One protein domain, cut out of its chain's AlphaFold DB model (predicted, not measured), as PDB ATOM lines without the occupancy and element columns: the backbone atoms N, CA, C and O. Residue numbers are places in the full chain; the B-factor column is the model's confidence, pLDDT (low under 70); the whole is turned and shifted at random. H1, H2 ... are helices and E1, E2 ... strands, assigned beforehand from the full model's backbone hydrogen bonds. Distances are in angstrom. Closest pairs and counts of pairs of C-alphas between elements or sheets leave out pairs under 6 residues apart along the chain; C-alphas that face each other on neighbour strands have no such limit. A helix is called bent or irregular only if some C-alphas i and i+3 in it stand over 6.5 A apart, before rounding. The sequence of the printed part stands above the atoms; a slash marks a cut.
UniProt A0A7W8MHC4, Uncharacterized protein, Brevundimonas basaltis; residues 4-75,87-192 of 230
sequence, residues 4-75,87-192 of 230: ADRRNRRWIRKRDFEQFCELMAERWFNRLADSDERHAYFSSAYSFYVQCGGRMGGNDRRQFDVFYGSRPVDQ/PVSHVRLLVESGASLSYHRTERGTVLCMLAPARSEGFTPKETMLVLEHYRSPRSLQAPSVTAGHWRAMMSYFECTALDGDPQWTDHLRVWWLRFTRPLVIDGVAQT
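Overview. This is residues 4 to 75 and 87 to 192 of the 230 residues of an uncharacterized protein of Brevundimonas basaltis (UniProt A0A7W8MHC4). A twisted antiparallel sheet has the bent helix H1 and the long helix H4 over one face, and a two-stranded ribbon, E3 with E4, runs on from its strands E2 and E5 at one end of the domain. H5 packs across H4 near the E7 side of the sheet, while the beginning of H1a and the far end of the ribbon make the two ends of the longest axis. The 178 printed residues have five named helices and nine named strands, in the order H1 H2 E1 E2 E3 E4 E5 E6 E7 H3 H4 H5 E8 E9, and the class is mixed, helices and strands. The large sheet has the order E1 - E2 - E5 - E6 - E7 - E8 - E9. By its radius of gyration of the C-alphas, 17.3 A, the whole is compact, yet its outline is elongated, with spans of 69 by 40 by 35 A.

Along the chain. Find C-alpha 4 at (414.909, 641.167, 465.490), where H1, residues 4 to 34, begins. By its hydrogen bonds it was assigned as one helix, but it is bent: C-alphas 23 and 26 are 7.5 A apart. Its arms are H1a, residues 4 to 23, 28.2 A long, and H1b, residues 26 to 34, 12.1 A long. Next come H2, residues 37 to 45, E1, residues 48 to 52, E2, residues 63 to 68, and E3, residues 70 to 75. After the cut, look for E4, residues 88 to 97, which runs 28.4 A from (439.021, 646.537, 528.571). E5, residues 100 to 105, E6, residues 111 to 116, and E7, residues 129 to 135, follow. Then read H3, residues 138 to 142, H4, residues 144 to 161, 25.6 A long, and H5, residues 169 to 181, 18.2 A long. E8, residues 184 to 186, and E9, residues 189 to 191, come last; C-alpha 191 is at (444.354, 648.454, 483.964).

Arrangement. Start in the large sheet, where E5, E6 and E7 form a meander, each strand the antiparallel neighbour of the one before. Look at N 102 and O 114, 2.9 A apart, for E5 and E6, and at N 130 and O 115, 2.8 A, for E6 and E7. E2 and E5 are antiparallel neighbours, with N 66 and O 101 within hydrogen-bond range at 2.9 A, and the hairpin E1 and E2 has N 49 and O 67 at 2.9 A. On the other side of E7, N 185 and O 129 are 2.8 A apart, and the hairpin E8 and E9 has N 191 and O 184 at 2.7 A. H1a, H1b and H4 lie on the same face, making two layers, helices on one face of a sheet. H4 is over E5 and E6 at a height of 8.6 A, and H1b is over E1 at 9.7 A. H1b touches H4 at a steep tilt of 53 degrees, the same way, with the C-alphas of Leu 32 and Ala 148 closest at 6.8 A. H1a touches H3 with residues 13 to 20 alone, the closest C-alphas being those of Phe 17 and Pro 138, 5.2 A. H5 touches H4 about perpendicular, at 76 degrees, with the C-alphas of Ser 156 and Asp 171 closest at 4.7 A. H2, H3 and H5 only graze the sheet. E2 runs on into E3 at 39 degrees and E4 into E5 at 65 degrees; E3 and E4 are antiparallel, with N 71 and O 96 at 2.9 A. Each O i to N i+4 pair is within hydrogen-bond range in H1a, H1b, H4 and H5; H2 has 3 of 5, and H3 has 0 of 1 but 2 of 2 O i to N i+3 pairs.

Size, cuts and confidence. The two C-alphas farthest apart are those of Ala 4 and Pro 87, 70.6 A. Residues 76 to 86 are not printed, and C-alphas 75 and 87 stand 18.0 A apart across the cut. Of the links that are printed whole, E6 to E7 is long, with 12 residues. Within it, residues 119 to 120 pair antiparallel with residues 96 to 97 of E4. The mean pLDDT of the printed part is 90.5, and residues 57 and 87 are under 70.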
ATOM      1  N   ALA A   4     415.455 642.447 465.045       70.88
ATOM      2  CA  ALA A   4     414.909 641.167 465.490       70.88
ATOM      3  C   ALA A   4     416.012 640.105 465.677       70.88
ATOM      4  O   ALA A   4     416.078 639.473 466.734       70.88
ATOM      5  N   ASP A   5     416.960 640.005 464.733       74.81
ATOM      6  CA  ASP A   5     418.100 639.077 464.830       74.81
ATOM      7  C   ASP A   5     418.983 639.365 466.051       74.81
ATOM      8  O   ASP A   5     419.453 638.451 466.738       74.81
ATOM      9  N   ARG A   6     419.212 640.651 466.355       71.50
ATOM     10  CA  ARG A   6     420.003 641.076 467.524       71.50
ATOM     11  C   ARG A   6     419.317 640.694 468.833       71.50
ATOM     12  O   ARG A   6     419.982 640.199 469.746       71.50
ATOM     13  N   ARG A   7     418.000 640.905 468.923       72.75
ATOM     14  CA  ARG A   7     417.203 640.563 470.109       72.75
ATOM     15  C   ARG A   7     417.180 639.052 470.338       72.75
ATOM     16  O   ARG A   7     417.390 638.626 471.471       72.75
ATOM     17  N   ASN A   8     417.020 638.263 469.276       85.19
ATOM     18  CA  ASN A   8     417.017 636.805 469.360       85.19
ATOM     19  C   ASN A   8     418.369 636.263 469.866       85.19
ATOM     20  O   ASN A   8     418.427 635.527 470.849       85.19
ATOM     21  N   ARG A   9     419.490 636.742 469.304       87.00
ATOM     22  CA  ARG A   9     420.842 636.357 469.762       87.00
ATOM     23  C   ARG A   9     421.102 636.694 471.230       87.00
ATOM     24  O   ARG A   9     421.729 635.906 471.929       87.00
ATOM     25  N   ARG A  10     420.640 637.858 471.703       89.06
ATOM     26  CA  ARG A  10     420.768 638.254 473.114       89.06
ATOM     27  C   ARG A  10     420.059 637.254 474.031       89.06
ATOM     28  O   ARG A  10     420.642 636.856 475.032       89.06
ATOM     29  N   TRP A  11     418.832 636.866 473.691       89.81
ATOM     30  CA  TRP A  11     418.051 635.900 474.470       89.81
ATOM     31  C   TRP A  11     418.682 634.513 474.495       89.81
ATOM     32  O   TRP A  11     418.805 633.940 475.572       89.81
ATOM     33  N   ILE A  12     419.160 634.029 473.345       92.75
ATOM     34  CA  ILE A  12     419.872 632.747 473.253       92.75
ATOM     35  C   ILE A  12     421.062 632.734 474.214       92.75
ATOM     36  O   ILE A  12     421.159 631.845 475.048       92.75
ATOM     37  N   ARG A  13     421.904 633.775 474.193       93.88
ATOM     38  CA  ARG A  13     423.060 633.852 475.098       93.88
ATOM     39  C   ARG A  13     422.670 633.866 476.575       93.88
ATOM     40  O   ARG A  13     423.364 633.265 477.383       93.88
ATOM     41  N   LYS A  14     421.589 634.566 476.939       93.50
ATOM     42  CA  LYS A  14     421.101 634.571 478.328       93.50
ATOM     43  C   LYS A  14     420.731 633.161 478.775       93.50
ATOM     44  O   LYS A  14     421.228 632.719 479.804       93.50
ATOM     45  N   ARG A  15     419.956 632.459 477.946       92.81
ATOM     46  CA  ARG A  15     419.552 631.078 478.197       92.81
ATOM     47  C   ARG A  15     420.749 630.129 478.257       92.81
ATOM     48  O   ARG A  15     420.790 629.284 479.134       92.81
ATOM     49  N   ASP A  16     421.733 630.286 477.371       94.56
ATOM     50  CA  ASP A  16     422.936 629.441 477.361       94.56
ATOM     51  C   ASP A  16     423.747 629.577 478.662       94.56
ATOM     52  O   ASP A  16     424.316 628.594 479.138       94.56
ATOM     53  N   PHE A  17     423.809 630.787 479.235       95.06
ATOM     54  CA  PHE A  17     424.458 631.019 480.528       95.06
ATOM     55  C   PHE A  17     423.651 630.439 481.689       95.06
ATOM     56  O   PHE A  17     424.223 629.783 482.549       95.06
ATOM     57  N   GLU A  18     422.334 630.650 481.698       92.75
ATOM     58  CA  GLU A  18     421.437 630.083 482.716       92.75
ATOM     59  C   GLU A  18     421.524 628.550 482.709       92.75
ATOM     60  O   GLU A  18     421.756 627.941 483.748       92.75
ATOM     61  N   GLN A  19     421.512 627.935 481.525       92.50
ATOM     62  CA  GLN A  19     421.699 626.497 481.357       92.50
ATOM     63  C   GLN A  19     423.052 626.009 481.889       92.50
ATOM     64  O   GLN A  19     423.122 624.962 482.529       92.50
ATOM     65  N   PHE A  20     424.134 626.748 481.619       94.12
ATOM     66  CA  PHE A  20     425.448 626.430 482.176       94.12
ATOM     67  C   PHE A  20     425.405 626.434 483.709       94.12
ATOM     68  O   PHE A  20     425.831 625.456 484.321       94.12
ATOM     69  N   CYS A  21     424.853 627.486 484.316       92.62
ATOM     70  CA  CYS A  21     424.834 627.636 485.768       92.62
ATOM     71  C   CYS A  21     423.952 626.587 486.459       92.62
ATOM     72  O   CYS A  21     424.380 626.002 487.447       92.62
ATOM     73  N   GLU A  22     422.752 626.336 485.931       89.12
ATOM     74  CA  GLU A  22     421.752 625.463 486.561       89.12
ATOM     75  C   GLU A  22     422.025 623.969 486.338       89.12
ATOM     76  O   GLU A  22     421.684 623.155 487.191       89.12
ATOM     77  N   LEU A  23     422.617 623.581 485.200       90.12
ATOM     78  CA  LEU A  23     422.727 622.161 484.828       90.12
ATOM     79  C   LEU A  23     424.151 621.606 484.850       90.12
ATOM     80  O   LEU A  23     424.329 620.388 484.911       90.12
ATOM     81  N   MET A  24     425.171 622.458 484.705       92.19
ATOM     82  CA  MET A  24     426.531 621.996 484.392       92.19
ATOM     83  C   MET A  24     427.566 622.455 485.411       92.19
ATOM     84  O   MET A  24     428.421 621.662 485.804       92.19
ATOM     85  N   ALA A  25     427.500 623.721 485.818       91.75
ATOM     86  CA  ALA A  25     428.594 624.388 486.503       91.75
ATOM     87  C   ALA A  25     428.917 623.733 487.851       91.75
ATOM     88  O   ALA A  25     430.061 623.338 488.062       91.75
ATOM     89  N   GLU A  26     427.916 623.521 488.707       92.56
ATOM     90  CA  GLU A  26     428.092 622.856 490.004       92.56
ATOM     91  C   GLU A  26     428.733 621.475 489.857       92.56
ATOM     92  O   GLU A  26     429.798 621.203 490.410       92.56
ATOM     93  N   ARG A  27     428.145 620.623 489.012       94.00
ATOM     94  CA  ARG A  27     428.653 619.272 488.756       94.00
ATOM     95  C   ARG A  27     430.100 619.271 488.263       94.00
ATOM     96  O   ARG A  27     430.863 618.369 488.604       94.00
ATOM     97  N   TRP A  28     430.471 620.215 487.402       95.12
ATOM     98  CA  TRP A  28     431.818 620.266 486.839       95.12
ATOM     99  C   TRP A  28     432.849 620.791 487.817       95.12
ATOM    100  O   TRP A  28     433.919 620.200 487.902       95.12
ATOM    101  N   PHE A  29     432.543 621.860 488.547       96.44
ATOM    102  CA  PHE A  29     433.473 622.396 489.533       96.44
ATOM    103  C   PHE A  29     433.648 621.457 490.718       96.44
ATOM    104  O   PHE A  29     434.784 621.267 491.128       96.44
ATOM    105  N   ASN A  30     432.590 620.780 491.175       96.12
ATOM    106  CA  ASN A  30     432.730 619.743 492.200       96.12
ATOM    107  C   ASN A  30     433.595 618.581 491.704       96.12
ATOM    108  O   ASN A  30     434.543 618.204 492.373       96.12
ATOM    109  N   ARG A  31     433.388 618.098 490.471       96.44
ATOM    110  CA  ARG A  31     434.268 617.061 489.906       96.44
ATOM    111  C   ARG A  31     435.727 617.513 489.796       96.44
ATOM    112  O   ARG A  31     436.626 616.706 489.995       96.44
ATOM    113  N   LEU A  32     435.962 618.766 489.405       97.00
ATOM    114  CA  LEU A  32     437.314 619.323 489.324       97.00
ATOM    115  C   LEU A  32     437.948 619.408 490.714       97.00
ATOM    116  O   LEU A  32     439.103 619.019 490.854       97.00
ATOM    117  N   ALA A  33     437.180 619.846 491.710       96.56
ATOM    118  CA  ALA A  33     437.583 619.903 493.106       96.56
ATOM    119  C   ALA A  33     437.933 618.508 493.653       96.56
ATOM    120  O   ALA A  33     439.030 618.327 494.167       96.56
ATOM    121  N   ASP A  34     437.082 617.505 493.422       96.12
ATOM    122  CA  ASP A  34     437.316 616.111 493.834       96.12
ATOM    123  C   ASP A  34     438.588 615.509 493.209       96.12
ATOM    124  O   ASP A  34     439.195 614.599 493.766       96.12
ATOM    125  N   SER A  35     438.977 615.991 492.024       95.00
ATOM    126  CA  SER A  35     440.150 615.504 491.288       95.00
ATOM    127  C   SER A  35     441.451 616.262 491.574       95.00
ATOM    128  O   SER A  35     442.494 615.874 491.051       95.00
ATOM    129  N   ASP A  36     441.404 617.361 492.332       95.19
ATOM    130  CA  ASP A  36     442.560 618.220 492.599       95.19
ATOM    131  C   ASP A  36     443.029 618.024 494.043       95.19
ATOM    132  O   ASP A  36     442.353 618.429 494.982       95.19
ATOM    133  N   GLU A  37     444.203 617.431 494.245       92.94
ATOM    134  CA  GLU A  37     444.739 617.156 495.590       92.94
ATOM    135  C   GLU A  37     444.866 618.426 496.447       92.94
ATOM    136  O   GLU A  37     444.636 618.392 497.656       92.94
ATOM    137  N   ARG A  38     445.130 619.577 495.816       94.19
ATOM    138  CA  ARG A  38     445.216 620.876 496.502       94.19
ATOM    139  C   ARG A  38     443.880 621.285 497.111       94.19
ATOM    140  O   ARG A  38     443.841 621.927 498.157       94.19
ATOM    141  N   HIS A  39     442.765 620.890 496.490       95.44
ATOM    142  CA  HIS A  39     441.438 621.141 497.043       95.44
ATOM    143  C   HIS A  39     441.260 620.480 498.411       95.44
ATOM    144  O   HIS A  39     440.683 621.100 499.299       95.44
ATOM    145  N   ALA A  40     441.775 619.263 498.618       92.12
ATOM    146  CA  ALA A  40     441.645 618.567 499.899       92.12
ATOM    147  C   ALA A  40     442.282 619.370 501.046       92.12
ATOM    148  O   ALA A  40     441.682 619.512 502.111       92.12
ATOM    149  N   TYR A  41     443.448 619.975 500.800       92.75
ATOM    150  CA  TYR A  41     444.097 620.860 501.762       92.75
ATOM    151  C   TYR A  41     443.265 622.121 502.025       92.75
ATOM    152  O   TYR A  41     442.855 622.369 503.160       92.75
ATOM    153  N   PHE A  42     442.929 622.892 500.987       94.62
ATOM    154  CA  PHE A  42     442.209 624.154 501.184       94.62
ATOM    155  C   PHE A  42     440.788 623.968 501.718       94.62
ATOM    156  O   PHE A  42     440.335 624.767 502.529       94.62
ATOM    157  N   SER A  43     440.079 622.918 501.316       94.44
ATOM    158  CA  SER A  43     438.725 622.633 501.812       94.44
ATOM    159  C   SER A  43     438.696 622.277 503.301       94.44
ATOM    160  O   SER A  43     437.669 622.466 503.951       94.44
ATOM    161  N   SER A  44     439.826 621.824 503.862       93.06
ATOM    162  CA  SER A  44     439.971 621.594 505.303       93.06
ATOM    163  C   SER A  44     440.082 622.890 506.115       93.06
ATOM    164  O   SER A  44     439.670 622.925 507.273       93.06
ATOM    165  N   ALA A  45     440.601 623.964 505.507       92.25
ATOM    166  CA  ALA A  45     440.828 625.252 506.165       92.25
ATOM    167  C   ALA A  45     439.769 626.311 505.814       92.25
ATOM    168  O   ALA A  45     439.481 627.190 506.626       92.25
ATOM    169  N   TYR A  46     439.174 626.236 504.622       94.94
ATOM    170  CA  TYR A  46     438.189 627.186 504.118       94.94
ATOM    171  C   TYR A  46     436.939 626.451 503.644       94.94
ATOM    172  O   TYR A  46     437.013 625.436 502.956       94.94
ATOM    173  N   SER A  47     435.767 627.027 503.902       93.81
ATOM    174  CA  SER A  47     434.525 626.514 503.321       93.81
ATOM    175  C   SER A  47     434.499 626.745 501.808       93.81
ATOM    176  O   SER A  47     434.544 627.889 501.354       93.81
ATOM    177  N   PHE A  48     434.418 625.671 501.028       95.81
ATOM    178  CA  PHE A  48     434.313 625.731 499.571       95.81
ATOM    179  C   PHE A  48     432.851 625.784 499.119       95.81
ATOM    180  O   PHE A  48     432.017 625.022 499.604       95.81
ATOM    181  N   TYR A  49     432.553 626.661 498.161       95.00
ATOM    182  CA  TYR A  49     431.214 626.835 497.613       95.00
ATOM    183  C   TYR A  49     431.238 626.953 496.092       95.00
ATOM    184  O   TYR A  49     432.072 627.651 495.506       95.00
ATOM    185  N   VAL A  50     430.241 626.331 495.467       94.50
ATOM    186  CA  VAL A  50     429.906 626.495 494.054       94.50
ATOM    187  C   VAL A  50     428.441 626.892 493.971       94.50
ATOM    188  O   VAL A  50     427.573 626.097 494.318       94.50
ATOM    189  N   GLN A  51     428.146 628.120 493.543       92.31
ATOM    190  CA  GLN A  51     426.790 628.650 493.641       92.31
ATOM    191  C   GLN A  51     426.378 629.489 492.431       92.31
ATOM    192  O   GLN A  51     427.007 630.487 492.071       92.31
ATOM    193  N   CYS A  52     425.244 629.114 491.839       90.19
ATOM    194  CA  CYS A  52     424.498 629.979 490.932       90.19
ATOM    195  C   CYS A  52     423.702 631.012 491.733       90.19
ATOM    196  O   CYS A  52     423.141 630.702 492.781       90.19
ATOM    197  N   GLY A  53     423.619 632.234 491.217       86.94
ATOM    198  CA  GLY A  53     422.873 633.311 491.853       86.94
ATOM    199  C   GLY A  53     423.725 634.240 492.730       86.94
ATOM    200  O   GLY A  53     423.200 635.170 493.343       86.94
ATOM    201  N   GLY A  54     425.031 633.987 492.790       84.62
ATOM    202  CA  GLY A  54     426.003 634.798 493.509       84.62
ATOM    203  C   GLY A  54     426.227 634.405 494.976       84.62
ATOM    204  O   GLY A  54     425.408 633.714 495.584       84.62
ATOM    205  N   ARG A  55     427.321 634.916 495.563       83.44
ATOM    206  CA  ARG A  55     427.747 634.682 496.967       83.44
ATOM    207  C   ARG A  55     426.730 635.080 498.044       83.44
ATOM    208  O   ARG A  55     426.792 634.571 499.155       83.44
ATOM    209  N   MET A  56     425.810 635.998 497.742       78.06
ATOM    210  CA  MET A  56     424.857 636.575 498.708       78.06
ATOM    211  C   MET A  56     423.527 635.804 498.773       78.06
ATOM    212  O   MET A  56     422.464 636.403 498.934       78.06
ATOM    213  N   GLY A  57     423.563 634.479 498.611       67.38
ATOM    214  CA  GLY A  57     422.371 633.637 498.750       67.38
ATOM    215  C   GLY A  57     421.559 633.443 497.467       67.38
ATOM    216  O   GLY A  57     420.347 633.270 497.539       67.38
ATOM    217  N   GLY A  58     422.198 633.448 496.294       75.25
ATOM    218  CA  GLY A  58     421.584 632.877 495.090       75.25
ATOM    219  C   GLY A  58     420.549 633.749 494.357       75.25
ATOM    220  O   GLY A  58     419.878 633.267 493.443       75.25
ATOM    221  N   ASN A  59     420.399 635.024 494.720       80.75
ATOM    222  CA  ASN A  59     419.327 635.872 494.187       80.75
ATOM    223  C   ASN A  59     419.632 636.525 492.826       80.75
ATOM    224  O   ASN A  59     418.702 636.926 492.121       80.75
ATOM    225  N   ASP A  60     420.900 636.626 492.413       88.81
ATOM    226  CA  ASP A  60     421.265 637.218 491.123       88.81
ATOM    227  C   ASP A  60     421.552 636.155 490.057       88.81
ATOM    228  O   ASP A  60     422.687 635.724 489.866       88.81
ATOM    229  N   ARG A  61     420.537 635.803 489.260       87.44
ATOM    230  CA  ARG A  61     420.645 634.867 488.114       87.44
ATOM    231  C   ARG A  61     421.671 635.260 487.043       87.44
ATOM    232  O   ARG A  61     421.878 634.538 486.067       87.44
ATOM    233  N   ARG A  62     422.260 636.449 487.138       92.00
ATOM    234  CA  ARG A  62     423.320 636.912 486.240       92.00
ATOM    235  C   ARG A  62     424.697 636.536 486.761       92.00
ATOM    236  O   ARG A  62     425.661 636.764 486.035       92.00
ATOM    237  N   GLN A  63     424.787 635.982 487.962       94.19
ATOM    238  CA  GLN A  63     426.031 635.674 488.632       94.19
ATOM    239  C   GLN A  63     426.151 634.180 488.928       94.19
ATOM    240  O   GLN A  63     425.181 633.510 489.280       94.19
ATOM    241  N   PHE A  64     427.362 633.664 488.792       94.75
ATOM    242  CA  PHE A  64     427.749 632.341 489.256       94.75
ATOM    243  C   PHE A  64     429.141 632.448 489.869       94.75
ATOM    244  O   PHE A  64     430.022 633.048 489.254       94.75
ATOM    245  N   ASP A  65     429.329 631.883 491.056       95.75
ATOM    246  CA  ASP A  65     430.573 631.995 491.809       95.75
ATOM    247  C   ASP A  65     431.086 630.624 492.248       95.75
ATOM    248  O   ASP A  65     430.325 629.752 492.665       95.75
ATOM    249  N   VAL A  66     432.405 630.470 492.190       96.44
ATOM    250  CA  VAL A  66     433.155 629.347 492.757       96.44
ATOM    251  C   VAL A  66     434.189 629.948 493.683       96.44
ATOM    252  O   VAL A  66     435.021 630.740 493.240       96.44
ATOM    253  N   PHE A  67     434.136 629.638 494.971       96.00
ATOM    254  CA  PHE A  67     435.005 630.313 495.917       96.00
ATOM    255  C   PHE A  67     435.286 629.529 497.183       96.00
ATOM    256  O   PHE A  67     434.498 628.692 497.612       96.00
ATOM    257  N   TYR A  68     436.399 629.895 497.805       96.25
ATOM    258  CA  TYR A  68     436.690 629.564 499.187       96.25
ATOM    259  C   TYR A  68     436.285 630.742 500.072       96.25
ATOM    260  O   TYR A  68     436.488 631.906 499.715       96.25
ATOM    261  N   GLY A  69     435.630 630.428 501.185       93.81
ATOM    262  CA  GLY A  69     435.159 631.386 502.171       93.81
ATOM    263  C   GLY A  69     436.302 632.001 502.968       93.81
ATOM    264  O   GLY A  69     437.449 632.057 502.528       93.81
ATOM    265  N   SER A  70     435.974 632.474 504.158       92.56
ATOM    266  CA  SER A  70     436.944 633.072 505.064       92.56
ATOM    267  C   SER A  70     437.376 632.076 506.132       92.56
ATOM    268  O   SER A  70     436.547 631.305 506.614       92.56
ATOM    269  N   ARG A  71     438.647 632.129 506.533       92.12
ATOM    270  CA  ARG A  71     439.168 631.384 507.683       92.12
ATOM    271  C   ARG A  71     439.791 632.330 508.712       92.12
ATOM    272  O   ARG A  71     440.411 633.322 508.313       92.12
ATOM    273  N   PRO A  72     439.652 632.052 510.016       90.38
ATOM    274  CA  PRO A  72     440.434 632.742 511.031       90.38
ATOM    275  C   PRO A  72     441.905 632.322 510.914       90.38
ATOM    276  O   PRO A  72     442.198 631.147 510.699       90.38
ATOM    277  N   VAL A  73     442.813 633.284 511.053       88.19
ATOM    278  CA  VAL A  73     444.264 633.059 510.978       88.19
ATOM    279  C   VAL A  73     444.913 633.328 512.327       88.19
ATOM    280  O   VAL A  73     445.674 632.500 512.813       88.19
ATOM    281  N   ASP A  74     444.602 634.471 512.936       87.75
ATOM    282  CA  ASP A  74     445.233 634.909 514.181       87.75
ATOM    283  C   ASP A  74     444.296 635.840 514.976       87.75
ATOM    284  O   ASP A  74     443.183 636.148 514.535       87.75
ATOM    285  N   GLN A  75     444.709 636.267 516.167       87.69
ATOM    286  CA  GLN A  75     443.951 637.138 517.060       87.69
ATOM    287  C   GLN A  75     444.830 638.268 517.590       87.69
ATOM    288  O   GLN A  75     445.900 638.038 518.147       87.69
ATOM    289  N   PRO A  87     441.085 649.289 531.787       67.25
ATOM    290  CA  PRO A  87     441.450 648.827 530.451       67.25
ATOM    291  C   PRO A  87     440.646 647.567 530.109       67.25
ATOM    292  O   PRO A  87     440.829 646.518 530.722       67.25
ATOM    293  N   VAL A  88     439.739 647.681 529.139       74.75
ATOM    294  CA  VAL A  88     439.021 646.537 528.571       74.75
ATOM    295  C   VAL A  88     439.781 646.116 527.327       74.75
ATOM    296  O   VAL A  88     440.093 646.949 526.485       74.75
ATOM    297  N   SER A  89     440.108 644.837 527.206       78.44
ATOM    298  CA  SER A  89     440.681 644.289 525.983       78.44
ATOM    299  C   SER A  89     439.580 643.697 525.104       78.44
ATOM    300  O   SER A  89     438.724 642.950 525.577       78.44
ATOM    301  N   HIS A  90     439.603 644.026 523.815       83.12
ATOM    302  CA  HIS A  90     438.769 643.402 522.796       83.12
ATOM    303  C   HIS A  90     439.637 642.494 521.924       83.12
ATOM    304  O   HIS A  90     440.681 642.908 521.419       83.12
ATOM    305  N   VAL A  91     439.207 641.246 521.746       82.75
ATOM    306  CA  VAL A  91     439.885 640.291 520.867       82.75
ATOM    307  C   VAL A  91     439.340 640.463 519.455       82.75
ATOM    308  O   VAL A  91     438.161 640.224 519.198       82.75
ATOM    309  N   ARG A  92     440.206 640.872 518.531       85.56
ATOM    310  CA  ARG A  92     439.891 641.014 517.113       85.56
ATOM    311  C   ARG A  92     440.496 639.850 516.336       85.56
ATOM    312  O   ARG A  92     441.699 639.620 516.395       85.56
ATOM    313  N   LEU A  93     439.657 639.118 515.607       86.50
ATOM    314  CA  LEU A  93     440.097 638.018 514.749       86.50
ATOM    315  C   LEU A  93     440.676 638.573 513.447       86.50
ATOM    316  O   LEU A  93     439.997 639.314 512.737       86.50
ATOM    317  N   LEU A  94     441.898 638.167 513.121       89.19
ATOM    318  CA  LEU A  94     442.475 638.324 511.797       89.19
ATOM    319  C   LEU A  94     441.957 637.207 510.900       89.19
ATOM    320  O   LEU A  94     442.047 636.022 511.231       89.19
ATOM    321  N   VAL A  95     441.405 637.601 509.760       91.19
ATOM    322  CA  VAL A  95     440.728 636.697 508.837       91.19
ATOM    323  C   VAL A  95     441.395 636.762 507.472       91.19
ATOM    324  O   VAL A  95     441.771 637.829 506.985       91.19
ATOM    325  N   GLU A  96     441.500 635.605 506.832       93.62
ATOM    326  CA  GLU A  96     441.891 635.488 505.438       93.62
ATOM    327  C   GLU A  96     440.696 635.033 504.601       93.62
ATOM    328  O   GLU A  96     440.035 634.043 504.910       93.62
ATOM    329  N   SER A  97     440.414 635.760 503.526       93.06
ATOM    330  CA  SER A  97     439.480 635.348 502.485       93.06
ATOM    331  C   SER A  97     440.202 634.471 501.471       93.06
ATOM    332  O   SER A  97     441.240 634.866 500.945       93.06
ATOM    333  N   GLY A  98     439.605 633.334 501.124       94.69
ATOM    334  CA  GLY A  98     440.098 632.474 500.060       94.69
ATOM    335  C   GLY A  98     439.897 633.058 498.656       94.69
ATOM    336  O   GLY A  98     439.201 634.062 498.453       94.69
ATOM    337  N   ALA A  99     440.521 632.408 497.671       95.75
ATOM    338  CA  ALA A  99     440.423 632.795 496.267       95.75
ATOM    339  C   ALA A  99     439.017 632.554 495.689       95.75
ATOM    340  O   ALA A  99     438.214 631.775 496.216       95.75
ATOM    341  N   SER A 100     438.712 633.217 494.567       96.31
ATOM    342  CA  SER A 100     437.390 633.113 493.943       96.31
ATOM    343  C   SER A 100     437.355 633.336 492.443       96.31
ATOM    344  O   SER A 100     438.046 634.203 491.917       96.31
ATOM    345  N   LEU A 101     436.489 632.588 491.771       96.94
ATOM    346  CA  LEU A 101     436.056 632.817 490.402       96.94
ATOM    347  C   LEU A 101     434.624 633.335 490.412       96.94
ATOM    348  O   LEU A 101     433.743 632.701 490.991       96.94
ATOM    349  N   SER A 102     434.386 634.435 489.711       95.69
ATOM    350  CA  SER A 102     433.050 634.996 489.530       95.69
ATOM    351  C   SER A 102     432.728 635.195 488.056       95.69
ATOM    352  O   SER A 102     433.539 635.670 487.258       95.69
ATOM    353  N   TYR A 103     431.517 634.808 487.677       96.06
ATOM    354  CA  TYR A 103     431.011 634.883 486.315       96.06
ATOM    355  C   TYR A 103     429.824 635.825 486.292       96.06
ATOM    356  O   TYR A 103     428.780 635.518 486.855       96.06
ATOM    357  N   HIS A 104     429.959 636.949 485.595       94.88
ATOM    358  CA  HIS A 104     428.911 637.959 485.507       94.88
ATOM    359  C   HIS A 104     428.383 638.079 484.082       94.88
ATOM    360  O   HIS A 104     429.085 638.489 483.150       94.88
ATOM    361  N   ARG A 105     427.104 637.764 483.904       94.88
ATOM    362  CA  ARG A 105     426.377 637.973 482.660       94.88
ATOM    363  C   ARG A 105     425.981 639.440 482.519       94.88
ATOM    364  O   ARG A 105     425.156 639.966 483.259       94.88
ATOM    365  N   THR A 106     426.477 640.080 481.467       93.44
ATOM    366  CA  THR A 106     426.094 641.448 481.113       93.44
ATOM    367  C   THR A 106     424.679 641.508 480.546       93.44
ATOM    368  O   THR A 106     424.091 640.513 480.104       93.44
ATOM    369  N   GLU A 107     424.146 642.724 480.428       90.25
ATOM    370  CA  GLU A 107     422.868 642.948 479.762       90.25
ATOM    371  C   GLU A 107     422.840 642.432 478.323       90.25
ATOM    372  O   GLU A 107     421.794 641.983 477.854       90.25
ATOM    373  N   ARG A 108     423.980 642.420 477.624       89.38
ATOM    374  CA  ARG A 108     424.103 641.928 476.242       89.38
ATOM    375  C   ARG A 108     424.165 640.397 476.143       89.38
ATOM    376  O   ARG A 108     424.253 639.870 475.033       89.38
ATOM    377  N   GLY A 109     424.120 639.693 477.274       89.44
ATOM    378  CA  GLY A 109     424.257 638.239 477.348       89.44
ATOM    379  C   GLY A 109     425.697 637.750 477.175       89.44
ATOM    380  O   GLY A 109     425.910 636.560 477.011       89.44
ATOM    381  N   THR A 110     426.692 638.641 477.169       94.19
ATOM    382  CA  THR A 110     428.101 638.219 477.263       94.19
ATOM    383  C   THR A 110     428.436 637.906 478.713       94.19
ATOM    384  O   THR A 110     427.785 638.456 479.600       94.19
ATOM    385  N   VAL A 111     429.473 637.116 478.966       96.25
ATOM    386  CA  VAL A 111     429.879 636.753 480.332       96.25
ATOM    387  C   VAL A 111     431.296 637.227 480.597       96.25
ATOM    388  O   VAL A 111     432.184 637.015 479.774       96.25
ATOM    389  N   LEU A 112     431.487 637.893 481.728       95.44
ATOM    390  CA  LEU A 112     432.786 638.284 482.247       95.44
ATOM    391  C   LEU A 112     433.201 637.276 483.317       95.44
ATOM    392  O   LEU A 112     432.470 637.106 484.287       95.44
ATOM    393  N   CYS A 113     434.336 636.612 483.125       96.31
ATOM    394  CA  CYS A 113     434.941 635.742 484.126       96.31
ATOM    395  C   CYS A 113     436.045 636.518 484.841       96.31
ATOM    396  O   CYS A 113     436.980 637.002 484.198       96.31
ATOM    397  N   MET A 114     435.940 636.629 486.156       96.06
ATOM    398  CA  MET A 114     436.900 637.319 487.005       96.06
ATOM    399  C   MET A 114     437.483 636.344 488.018       96.06
ATOM    400  O   MET A 114     436.818 635.407 488.451       96.06
ATOM    401  N   LEU A 115     438.745 636.566 488.358       96.31
ATOM    402  CA  LEU A 115     439.508 635.794 489.323       96.31
ATOM    403  C   LEU A 115     439.996 636.748 490.412       96.31
ATOM    404  O   LEU A 115     440.708 637.704 490.114       96.31
ATOM    405  N   ALA A 116     439.616 636.500 491.658       94.31
ATOM    406  CA  ALA A 116     440.104 637.238 492.814       94.31
ATOM    407  C   ALA A 116     441.086 636.361 493.612       94.31
ATOM    408  O   ALA A 116     440.778 635.186 493.850       94.31
ATOM    409  N   PRO A 117     442.246 636.909 494.021       94.06
ATOM    410  CA  PRO A 117     443.211 636.195 494.850       94.06
ATOM    411  C   PRO A 117     442.694 636.006 496.280       94.06
ATOM    412  O   PRO A 117     441.718 636.653 496.681       94.06
ATOM    413  N   ALA A 118     443.385 635.169 497.056       93.56
ATOM    414  CA  ALA A 118     443.233 635.178 498.503       93.56
ATOM    415  C   ALA A 118     443.777 636.486 499.091       93.56
ATOM    416  O   ALA A 118     444.640 637.145 498.498       93.56
ATOM    417  N   ARG A 119     443.211 636.900 500.224       91.88
ATOM    418  CA  ARG A 119     443.569 638.156 500.889       91.88
ATOM    419  C   ARG A 119     443.483 638.021 502.391       91.88
ATOM    420  O   ARG A 119     442.484 637.518 502.899       91.88
ATOM    421  N   SER A 120     444.458 638.587 503.081       88.19
ATOM    422  CA  SER A 120     444.417 638.813 504.520       88.19
ATOM    423  C   SER A 120     444.668 640.290 504.822       88.19
ATOM    424  O   SER A 120     445.114 641.055 503.962       88.19
ATOM    425  N   GLU A 121     444.381 640.713 506.050       79.31
ATOM    426  CA  GLU A 121     444.639 642.094 506.473       79.31
ATOM    427  C   GLU A 121     446.129 642.461 506.424       79.31
ATOM    428  O   GLU A 121     446.476 643.590 506.085       79.31
ATOM    429  N   GLY A 122     447.008 641.501 506.727       73.81
ATOM    430  CA  GLY A 122     448.461 641.688 506.685       73.81
ATOM    431  C   GLY A 122     449.070 641.510 505.292       73.81
ATOM    432  O   GLY A 122     450.171 641.995 505.039       73.81
ATOM    433  N   PHE A 123     448.365 640.836 504.378       75.62
ATOM    434  CA  PHE A 123     448.835 640.567 503.025       75.62
ATOM    435  C   PHE A 123     447.696 640.718 502.015       75.62
ATOM    436  O   PHE A 123     446.853 639.837 501.829       75.62
ATOM    437  N   THR A 124     447.691 641.859 501.326       74.75
ATOM    438  CA  THR A 124     446.787 642.114 500.207       74.75
ATOM    439  C   THR A 124     447.602 642.174 498.916       74.75
ATOM    440  O   THR A 124     448.447 643.062 498.770       74.75
ATOM    441  N   PRO A 125     447.374 641.249 497.964       77.06
ATOM    442  CA  PRO A 125     447.951 641.345 496.632       77.06
ATOM    443  C   PRO A 125     447.642 642.703 495.997       77.06
ATOM    444  O   PRO A 125     446.570 643.268 496.209       77.06
ATOM    445  N   LYS A 126     448.578 643.218 495.191       77.19
ATOM    446  CA  LYS A 126     448.437 644.522 494.523       77.19
ATOM    447  C   LYS A 126     447.144 644.605 493.705       77.19
ATOM    448  O   LYS A 126     446.521 645.659 493.627       77.19
ATOM    449  N   GLU A 127     446.751 643.503 493.074       84.00
ATOM    450  CA  GLU A 127     445.503 643.398 492.337       84.00
ATOM    451  C   GLU A 127     444.306 643.028 493.219       84.00
ATOM    452  O   GLU A 127     444.320 642.086 494.009       84.00
ATOM    453  N   THR A 128     443.198 643.735 493.000       84.69
ATOM    454  CA  THR A 128     441.903 643.367 493.572       84.69
ATOM    455  C   THR A 128     441.356 642.130 492.850       84.69
ATOM    456  O   THR A 128     440.903 641.162 493.459       84.69
ATOM    457  N   MET A 129     441.387 642.130 491.526       90.75
ATOM    458  CA  MET A 129     440.927 640.998 490.726       90.75
ATOM    459  C   MET A 129     441.573 641.042 489.349       90.75
ATOM    460  O   MET A 129     442.080 642.073 488.912       90.75
ATOM    461  N   LEU A 130     441.524 639.921 488.650       92.94
ATOM    462  CA  LEU A 130     441.993 639.761 487.288       92.94
ATOM    463  C   LEU A 130     440.807 639.378 486.404       92.94
ATOM    464  O   LEU A 130     440.022 638.490 486.743       92.94
ATOM    465  N   VAL A 131     440.676 640.022 485.246       93.56
ATOM    466  CA  VAL A 131     439.684 639.624 484.243       93.56
ATOM    467  C   VAL A 131     440.254 638.462 483.443       93.56
ATOM    468  O   VAL A 131     441.090 638.650 482.560       93.56
ATOM    469  N   LEU A 132     439.799 637.249 483.749       93.19
ATOM    470  CA  LEU A 132     440.330 636.042 483.133       93.19
ATOM    471  C   LEU A 132     439.935 635.984 481.657       93.19
ATOM    472  O   LEU A 132     440.792 635.864 480.777       93.19
ATOM    473  N   GLU A 133     438.641 636.139 481.372       93.44
ATOM    474  CA  GLU A 133     438.137 636.122 480.002       93.44
ATOM    475  C   GLU A 133     436.785 636.832 479.848       93.44
ATOM    476  O   GLU A 133     435.964 636.889 480.767       93.44
ATOM    477  N   HIS A 134     436.539 637.363 478.645       93.88
ATOM    478  CA  HIS A 134     435.253 637.936 478.246       93.88
ATOM    479  C   HIS A 134     434.618 637.103 477.129       93.88
ATOM    480  O   HIS A 134     434.962 637.216 475.951       93.88
ATOM    481  N   TYR A 135     433.618 636.306 477.489       94.06
ATOM    482  CA  TYR A 135     432.904 635.447 476.556       94.06
ATOM    483  C   TYR A 135     431.796 636.192 475.829       94.06
ATOM    484  O   TYR A 135     430.778 636.589 476.403       94.06
ATOM    485  N   ARG A 136     431.945 636.313 474.507       91.12
ATOM    486  CA  ARG A 136     430.877 636.821 473.632       91.12
ATOM    487  C   ARG A 136     429.682 635.869 473.551       91.12
ATOM    488  O   ARG A 136     428.563 636.335 473.334       91.12
ATOM    489  N   SER A 137     429.926 634.568 473.691       92.44
ATOM    490  CA  SER A 137     428.923 633.505 473.656       92.44
ATOM    491  C   SER A 137     429.100 632.607 474.882       92.44
ATOM    492  O   SER A 137     430.124 631.939 474.959       92.44
ATOM    493  N   PRO A 138     428.137 632.555 475.818       93.06
ATOM    494  CA  PRO A 138     428.255 631.730 477.025       93.06
ATOM    495  C   PRO A 138     428.356 630.231 476.747       93.06
ATOM    496  O   PRO A 138     428.850 629.487 477.580       93.06
ATOM    497  N   ARG A 139     427.967 629.784 475.549       92.94
ATOM    498  CA  ARG A 139     428.107 628.390 475.119       92.94
ATOM    499  C   ARG A 139     429.548 627.863 475.193       92.94
ATOM    500  O   ARG A 139     429.729 626.667 475.367       92.94
ATOM    501  N   SER A 140     430.571 628.718 475.099       92.00
ATOM    502  CA  SER A 140     431.966 628.288 475.290       92.00
ATOM    503  C   SER A 140     432.259 627.820 476.717       92.00
ATOM    504  O   SER A 140     433.130 626.979 476.903       92.00
ATOM    505  N   LEU A 141     431.515 628.316 477.712       93.06
ATOM    506  CA  LEU A 141     431.632 627.858 479.098       93.06
ATOM    507  C   LEU A 141     431.160 626.416 479.260       93.06
ATOM    508  O   LEU A 141     431.578 625.770 480.204       93.06
ATOM    509  N   GLN A 142     430.353 625.901 478.325       91.19
ATOM    510  CA  GLN A 142     429.905 624.507 478.294       91.19
ATOM    511  C   GLN A 142     430.999 623.541 477.789       91.19
ATOM    512  O   GLN A 142     430.742 622.357 477.580       91.19
ATOM    513  N   ALA A 143     432.218 624.018 477.540       92.62
ATOM    514  CA  ALA A 143     433.353 623.154 477.253       92.62
ATOM    515  C   ALA A 143     434.083 622.810 478.567       92.62
ATOM    516  O   ALA A 143     434.608 623.721 479.210       92.62
ATOM    517  N   PRO A 144     434.212 621.522 478.945       90.94
ATOM    518  CA  PRO A 144     434.892 621.132 480.187       90.94
ATOM    519  C   PRO A 144     436.347 621.609 480.278       90.94
ATOM    520  O   PRO A 144     436.858 621.872 481.362       90.94
ATOM    521  N   SER A 145     437.027 621.749 479.135       93.31
ATOM    522  CA  SER A 145     438.400 622.258 479.068       93.31
ATOM    523  C   SER A 145     438.516 623.717 479.516       93.31
ATOM    524  O   SER A 145     439.527 624.087 480.114       93.31
ATOM    525  N   VAL A 146     437.485 624.529 479.265       94.56
ATOM    526  CA  VAL A 146     437.435 625.941 479.660       94.56
ATOM    527  C   VAL A 146     437.306 626.049 481.174       94.56
ATOM    528  O   VAL A 146     438.145 626.677 481.817       94.56
ATOM    529  N   THR A 147     436.333 625.358 481.772       94.19
ATOM    530  CA  THR A 147     436.148 625.358 483.232       94.19
ATOM    531  C   THR A 147     437.334 624.740 483.966       94.19
ATOM    532  O   THR A 147     437.766 625.283 484.978       94.19
ATOM    533  N   ALA A 148     437.938 623.679 483.420       96.50
ATOM    534  CA  ALA A 148     439.177 623.115 483.954       96.50
ATOM    535  C   ALA A 148     440.354 624.102 483.870       96.50
ATOM    536  O   ALA A 148     441.221 624.119 484.742       96.50
ATOM    537  N   GLY A 149     440.415 624.923 482.818       96.38
ATOM    538  CA  GLY A 149     441.388 626.009 482.697       96.38
ATOM    539  C   GLY A 149     441.198 627.080 483.766       96.38
ATOM    540  O   GLY A 149     442.171 627.485 484.401       96.38
ATOM    541  N   HIS A 150     439.951 627.491 484.007       96.94
ATOM    542  CA  HIS A 150     439.624 628.467 485.047       96.94
ATOM    543  C   HIS A 150     439.935 627.944 486.440       96.94
ATOM    544  O   HIS A 150     440.563 628.650 487.221       96.94
ATOM    545  N   TRP A 151     439.566 626.695 486.721       97.31
ATOM    546  CA  TRP A 151     439.897 626.027 487.974       97.31
ATOM    547  C   TRP A 151     441.407 626.007 488.220       97.31
ATOM    548  O   TRP A 151     441.877 626.466 489.255       97.31
ATOM    549  N   ARG A 152     442.198 625.580 487.228       96.88
ATOM    550  CA  ARG A 152     443.665 625.582 487.334       96.88
ATOM    551  C   ARG A 152     444.243 626.976 487.555       96.88
ATOM    552  O   ARG A 152     445.215 627.103 488.291       96.88
ATOM    553  N   ALA A 153     443.679 627.999 486.913       96.81
ATOM    554  CA  ALA A 153     444.080 629.383 487.140       96.81
ATOM    555  C   ALA A 153     443.764 629.822 488.575       96.81
ATOM    556  O   ALA A 153     444.636 630.390 489.223       96.81
ATOM    557  N   MET A 154     442.565 629.506 489.072       96.88
ATOM    558  CA  MET A 154     442.136 629.806 490.436       96.88
ATOM    559  C   MET A 154     443.022 629.135 491.475       96.88
ATOM    560  O   MET A 154     443.505 629.824 492.363       96.88
ATOM    561  N   MET A 155     443.285 627.837 491.335       97.06
ATOM    562  CA  MET A 155     444.112 627.105 492.291       97.06
ATOM    563  C   MET A 155     445.555 627.610 492.311       97.06
ATOM    564  O   MET A 155     446.081 627.846 493.386       97.06
ATOM    565  N   SER A 156     446.175 627.881 491.155       96.38
ATOM    566  CA  SER A 156     447.515 628.495 491.137       96.38
ATOM    567  C   SER A 156     447.537 629.873 491.782       96.38
ATOM    568  O   SER A 156     448.485 630.216 492.477       96.38
ATOM    569  N   TYR A 157     446.499 630.677 491.540       93.94
ATOM    570  CA  TYR A 157     446.374 631.975 492.188       93.94
ATOM    571  C   TYR A 157     446.220 631.821 493.698       93.94
ATOM    572  O   TYR A 157     446.820 632.593 494.439       93.94
ATOM    573  N   PHE A 158     445.430 630.842 494.142       95.38
ATOM    574  CA  PHE A 158     445.195 630.589 495.553       95.38
ATOM    575  C   PHE A 158     446.490 630.165 496.251       95.38
ATOM    576  O   PHE A 158     446.884 630.832 497.195       95.38
ATOM    577  N   GLU A 159     447.215 629.185 495.711       95.88
ATOM    578  CA  GLU A 159     448.525 628.757 496.231       95.88
ATOM    579  C   GLU A 159     449.525 629.914 496.323       95.88
ATOM    580  O   GLU A 159     450.216 630.076 497.318       95.88
ATOM    581  N   CYS A 160     449.589 630.783 495.309       94.19
ATOM    582  CA  CYS A 160     450.523 631.910 495.329       94.19
ATOM    583  C   CYS A 160     450.114 633.068 496.259       94.19
ATOM    584  O   CYS A 160     450.908 633.995 496.421       94.19
ATOM    585  N   THR A 161     448.878 633.104 496.767       93.31
ATOM    586  CA  THR A 161     448.361 634.258 497.534       93.31
ATOM    587  C   THR A 161     447.829 633.915 498.917       93.31
ATOM    588  O   THR A 161     447.688 634.830 499.726       93.31
ATOM    589  N   ALA A 162     447.548 632.643 499.193       92.69
ATOM    590  CA  ALA A 162     447.210 632.169 500.524       92.69
ATOM    591  C   ALA A 162     448.431 632.243 501.444       92.69
ATOM    592  O   ALA A 162     449.556 632.004 501.008       92.69
ATOM    593  N   LEU A 163     448.198 632.522 502.725       91.50
ATOM    594  CA  LEU A 163     449.249 632.565 503.743       91.50
ATOM    595  C   LEU A 163     449.969 631.220 503.907       91.50
ATOM    596  O   LEU A 163     451.185 631.212 504.054       91.50
ATOM    597  N   ASP A 164     449.228 630.110 503.826       89.50
ATOM    598  CA  ASP A 164     449.771 628.747 503.946       89.50
ATOM    599  C   ASP A 164     449.835 628.017 502.590       89.50
ATOM    600  O   ASP A 164     449.801 626.789 502.536       89.50
ATOM    601  N   GLY A 165     449.852 628.761 501.480       89.75
ATOM    602  CA  GLY A 165     449.996 628.165 500.154       89.75
ATOM    603  C   GLY A 165     451.404 627.614 499.922       89.75
ATOM    604  O   GLY A 165     452.386 628.189 500.396       89.75
ATOM    605  N   ASP A 166     451.508 626.534 499.146       93.56
ATOM    606  CA  ASP A 166     452.786 625.935 498.731       93.56
ATOM    607  C   ASP A 166     452.895 625.950 497.195       93.56
ATOM    608  O   ASP A 166     452.728 624.927 496.518       93.56
ATOM    609  N   PRO A 167     453.091 627.141 496.590       93.50
ATOM    610  CA  PRO A 167     453.044 627.291 495.148       93.50
ATOM    611  C   PRO A 167     454.215 626.588 494.470       93.50
ATOM    612  O   PRO A 167     455.390 626.850 494.730       93.50
ATOM    613  N   GLN A 168     453.897 625.766 493.473       94.75
ATOM    614  CA  GLN A 168     454.920 625.184 492.620       94.75
ATOM    615  C   GLN A 168     455.448 626.229 491.627       94.75
ATOM    616  O   GLN A 168     454.775 627.199 491.265       94.75
ATOM    617  N   TRP A 169     456.633 625.988 491.062       94.25
ATOM    618  CA  TRP A 169     457.189 626.834 489.993       94.25
ATOM    619  C   TRP A 169     456.230 627.021 488.808       94.25
ATOM    620  O   TRP A 169     456.172 628.094 488.202       94.25
ATOM    621  N   THR A 170     455.433 625.999 488.489       95.06
ATOM    622  CA  THR A 170     454.405 626.079 487.445       95.06
ATOM    623  C   THR A 170     453.256 627.017 487.803       95.06
ATOM    624  O   THR A 170     452.670 627.619 486.901       95.06
ATOM    625  N   ASP A 171     452.933 627.155 489.090       95.56
ATOM    626  CA  ASP A 171     451.914 628.087 489.569       95.56
ATOM    627  C   ASP A 171     452.429 629.518 489.477       95.56
ATOM    628  O   ASP A 171     451.754 630.362 488.886       95.56
ATOM    629  N   HIS A 172     453.673 629.764 489.900       94.69
ATOM    630  CA  HIS A 172     454.324 631.063 489.729       94.69
ATOM    631  C   HIS A 172     454.364 631.508 488.267       94.69
ATOM    632  O   HIS A 172     453.966 632.631 487.953       94.69
ATOM    633  N   LEU A 173     454.781 630.623 487.353       95.38
ATOM    634  CA  LEU A 173     454.809 630.931 485.923       95.38
ATOM    635  C   LEU A 173     453.404 631.237 485.382       95.38
ATOM    636  O   LEU A 173     453.230 632.163 484.588       95.38
ATOM    637  N   ARG A 174     452.388 630.486 485.824       95.62
ATOM    638  CA  ARG A 174     450.997 630.702 485.412       95.62
ATOM    639  C   ARG A 174     450.464 632.035 485.921       95.62
ATOM    640  O   ARG A 174     449.879 632.776 485.137       95.62
ATOM    641  N   VAL A 175     450.667 632.351 487.197       93.81
ATOM    642  CA  VAL A 175     450.237 633.616 487.806       93.81
ATOM    643  C   VAL A 175     450.949 634.792 487.149       93.81
ATOM    644  O   VAL A 175     450.299 635.767 486.778       93.81
ATOM    645  N   TRP A 176     452.257 634.676 486.911       92.69
ATOM    646  CA  TRP A 176     453.023 635.677 486.174       92.69
ATOM    647  C   TRP A 176     452.451 635.903 484.768       92.69
ATOM    648  O   TRP A 176     452.157 637.038 484.393       92.69
ATOM    649  N   TRP A 177     452.194 634.828 484.019       93.12
ATOM    650  CA  TRP A 177     451.603 634.915 482.683       93.12
ATOM    651  C   TRP A 177     450.210 635.555 482.694       93.12
ATOM    652  O   TRP A 177     449.879 636.361 481.820       93.12
ATOM    653  N   LEU A 178     449.387 635.221 483.689       93.12
ATOM    654  CA  LEU A 178     448.067 635.814 483.866       93.12
ATOM    655  C   LEU A 178     448.173 637.320 484.128       93.12
ATOM    656  O   LEU A 178     447.528 638.086 483.417       93.12
ATOM    657  N   ARG A 179     449.028 637.749 485.063       90.50
ATOM    658  CA  ARG A 179     449.262 639.174 485.360       90.50
ATOM    659  C   ARG A 179     449.765 639.951 484.148       90.50
ATOM    660  O   ARG A 179     449.347 641.081 483.927       90.50
ATOM    661  N   PHE A 180     450.621 639.329 483.343       87.38
ATOM    662  CA  PHE A 180     451.205 639.963 482.166       87.38
ATOM    663  C   PHE A 180     450.197 640.122 481.014       87.38
ATOM    664  O   PHE A 180     450.155 641.154 480.338       87.38
ATOM    665  N   THR A 181     449.364 639.102 480.778       87.44
ATOM    666  CA  THR A 181     448.477 639.041 479.602       87.44
ATOM    667  C   THR A 181     447.065 639.553 479.834       87.44
ATOM    668  O   THR A 181     446.390 639.930 478.870       87.44
ATOM    669  N   ARG A 182     446.576 639.535 481.075       90.31
ATOM    670  CA  ARG A 182     445.169 639.796 481.383       90.31
ATOM    671  C   ARG A 182     444.979 641.172 482.020       90.31
ATOM    672  O   ARG A 182     445.874 641.652 482.708       90.31
ATOM    673  N   PRO A 183     443.822 641.824 481.803       88.62
ATOM    674  CA  PRO A 183     443.518 643.077 482.480       88.62
ATOM    675  C   PRO A 183     443.431 642.857 483.992       88.62
ATOM    676  O   PRO A 183     442.674 642.000 484.461       88.62
ATOM    677  N   LEU A 184     444.191 643.648 484.742       88.06
ATOM    678  CA  LEU A 184     444.158 643.679 486.201       88.06
ATOM    679  C   LEU A 184     443.203 644.773 486.660       88.06
ATOM    680  O   LEU A 184     443.120 645.825 486.040       88.06
ATOM    681  N   VAL A 185     442.499 644.554 487.758       85.75
ATOM    682  CA  VAL A 185     441.703 645.581 488.425       85.75
ATOM    683  C   VAL A 185     442.424 645.937 489.715       85.75
ATOM    684  O   VAL A 185     442.580 645.089 490.595       85.75
ATOM    685  N   ILE A 186     442.875 647.182 489.813       83.31
ATOM    686  CA  ILE A 186     443.561 647.738 490.984       83.31
ATOM    687  C   ILE A 186     442.711 648.916 491.458       83.31
ATOM    688  O   ILE A 186     442.351 649.769 490.647       83.31
ATOM    689  N   ASP A 187     442.312 648.906 492.730       77.19
ATOM    690  CA  ASP A 187     441.457 649.933 493.350       77.19
ATOM    691  C   ASP A 187     440.165 650.228 492.566       77.19
ATOM    692  O   ASP A 187     439.725 651.364 492.415       77.19
ATOM    693  N   GLY A 188     439.556 649.176 492.007       74.56
ATOM    694  CA  GLY A 188     438.326 649.276 491.213       74.56
ATOM    695  C   GLY A 188     438.517 649.786 489.779       74.56
ATOM    696  O   GLY A 188     437.548 649.837 489.020       74.56
ATOM    697  N   VAL A 189     439.747 650.101 489.367       79.44
ATOM    698  CA  VAL A 189     440.067 650.557 488.011       79.44
ATOM    699  C   VAL A 189     440.710 649.428 487.209       79.44
ATOM    700  O   VAL A 189     441.716 648.846 487.613       79.44
ATOM    701  N   ALA A 190     440.134 649.122 486.043       81.25
ATOM    702  CA  ALA A 190     440.706 648.158 485.109       81.25
ATOM    703  C   ALA A 190     441.937 648.752 484.403       81.25
ATOM    704  O   ALA A 190     441.832 649.725 483.655       81.25
ATOM    705  N   GLN A 191     443.095 648.141 484.621       83.38
ATOM    706  CA  GLN A 191     444.354 648.454 483.964       83.38
ATOM    707  C   GLN A 191     444.522 647.644 482.678       83.38
ATOM    708  O   GLN A 191     444.096 646.490 482.562       83.38
ATOM    709  N   THR A 192     445.159 648.259 481.685       79.62
ATOM    710  CA  THR A 192     445.513 647.580 480.439       79.62
ATOM    711  C   THR A 192     446.621 646.553 480.683       79.62
ATOM    712  O   THR A 192     447.572 646.880 481.391       79.62
TER     713      THR A 192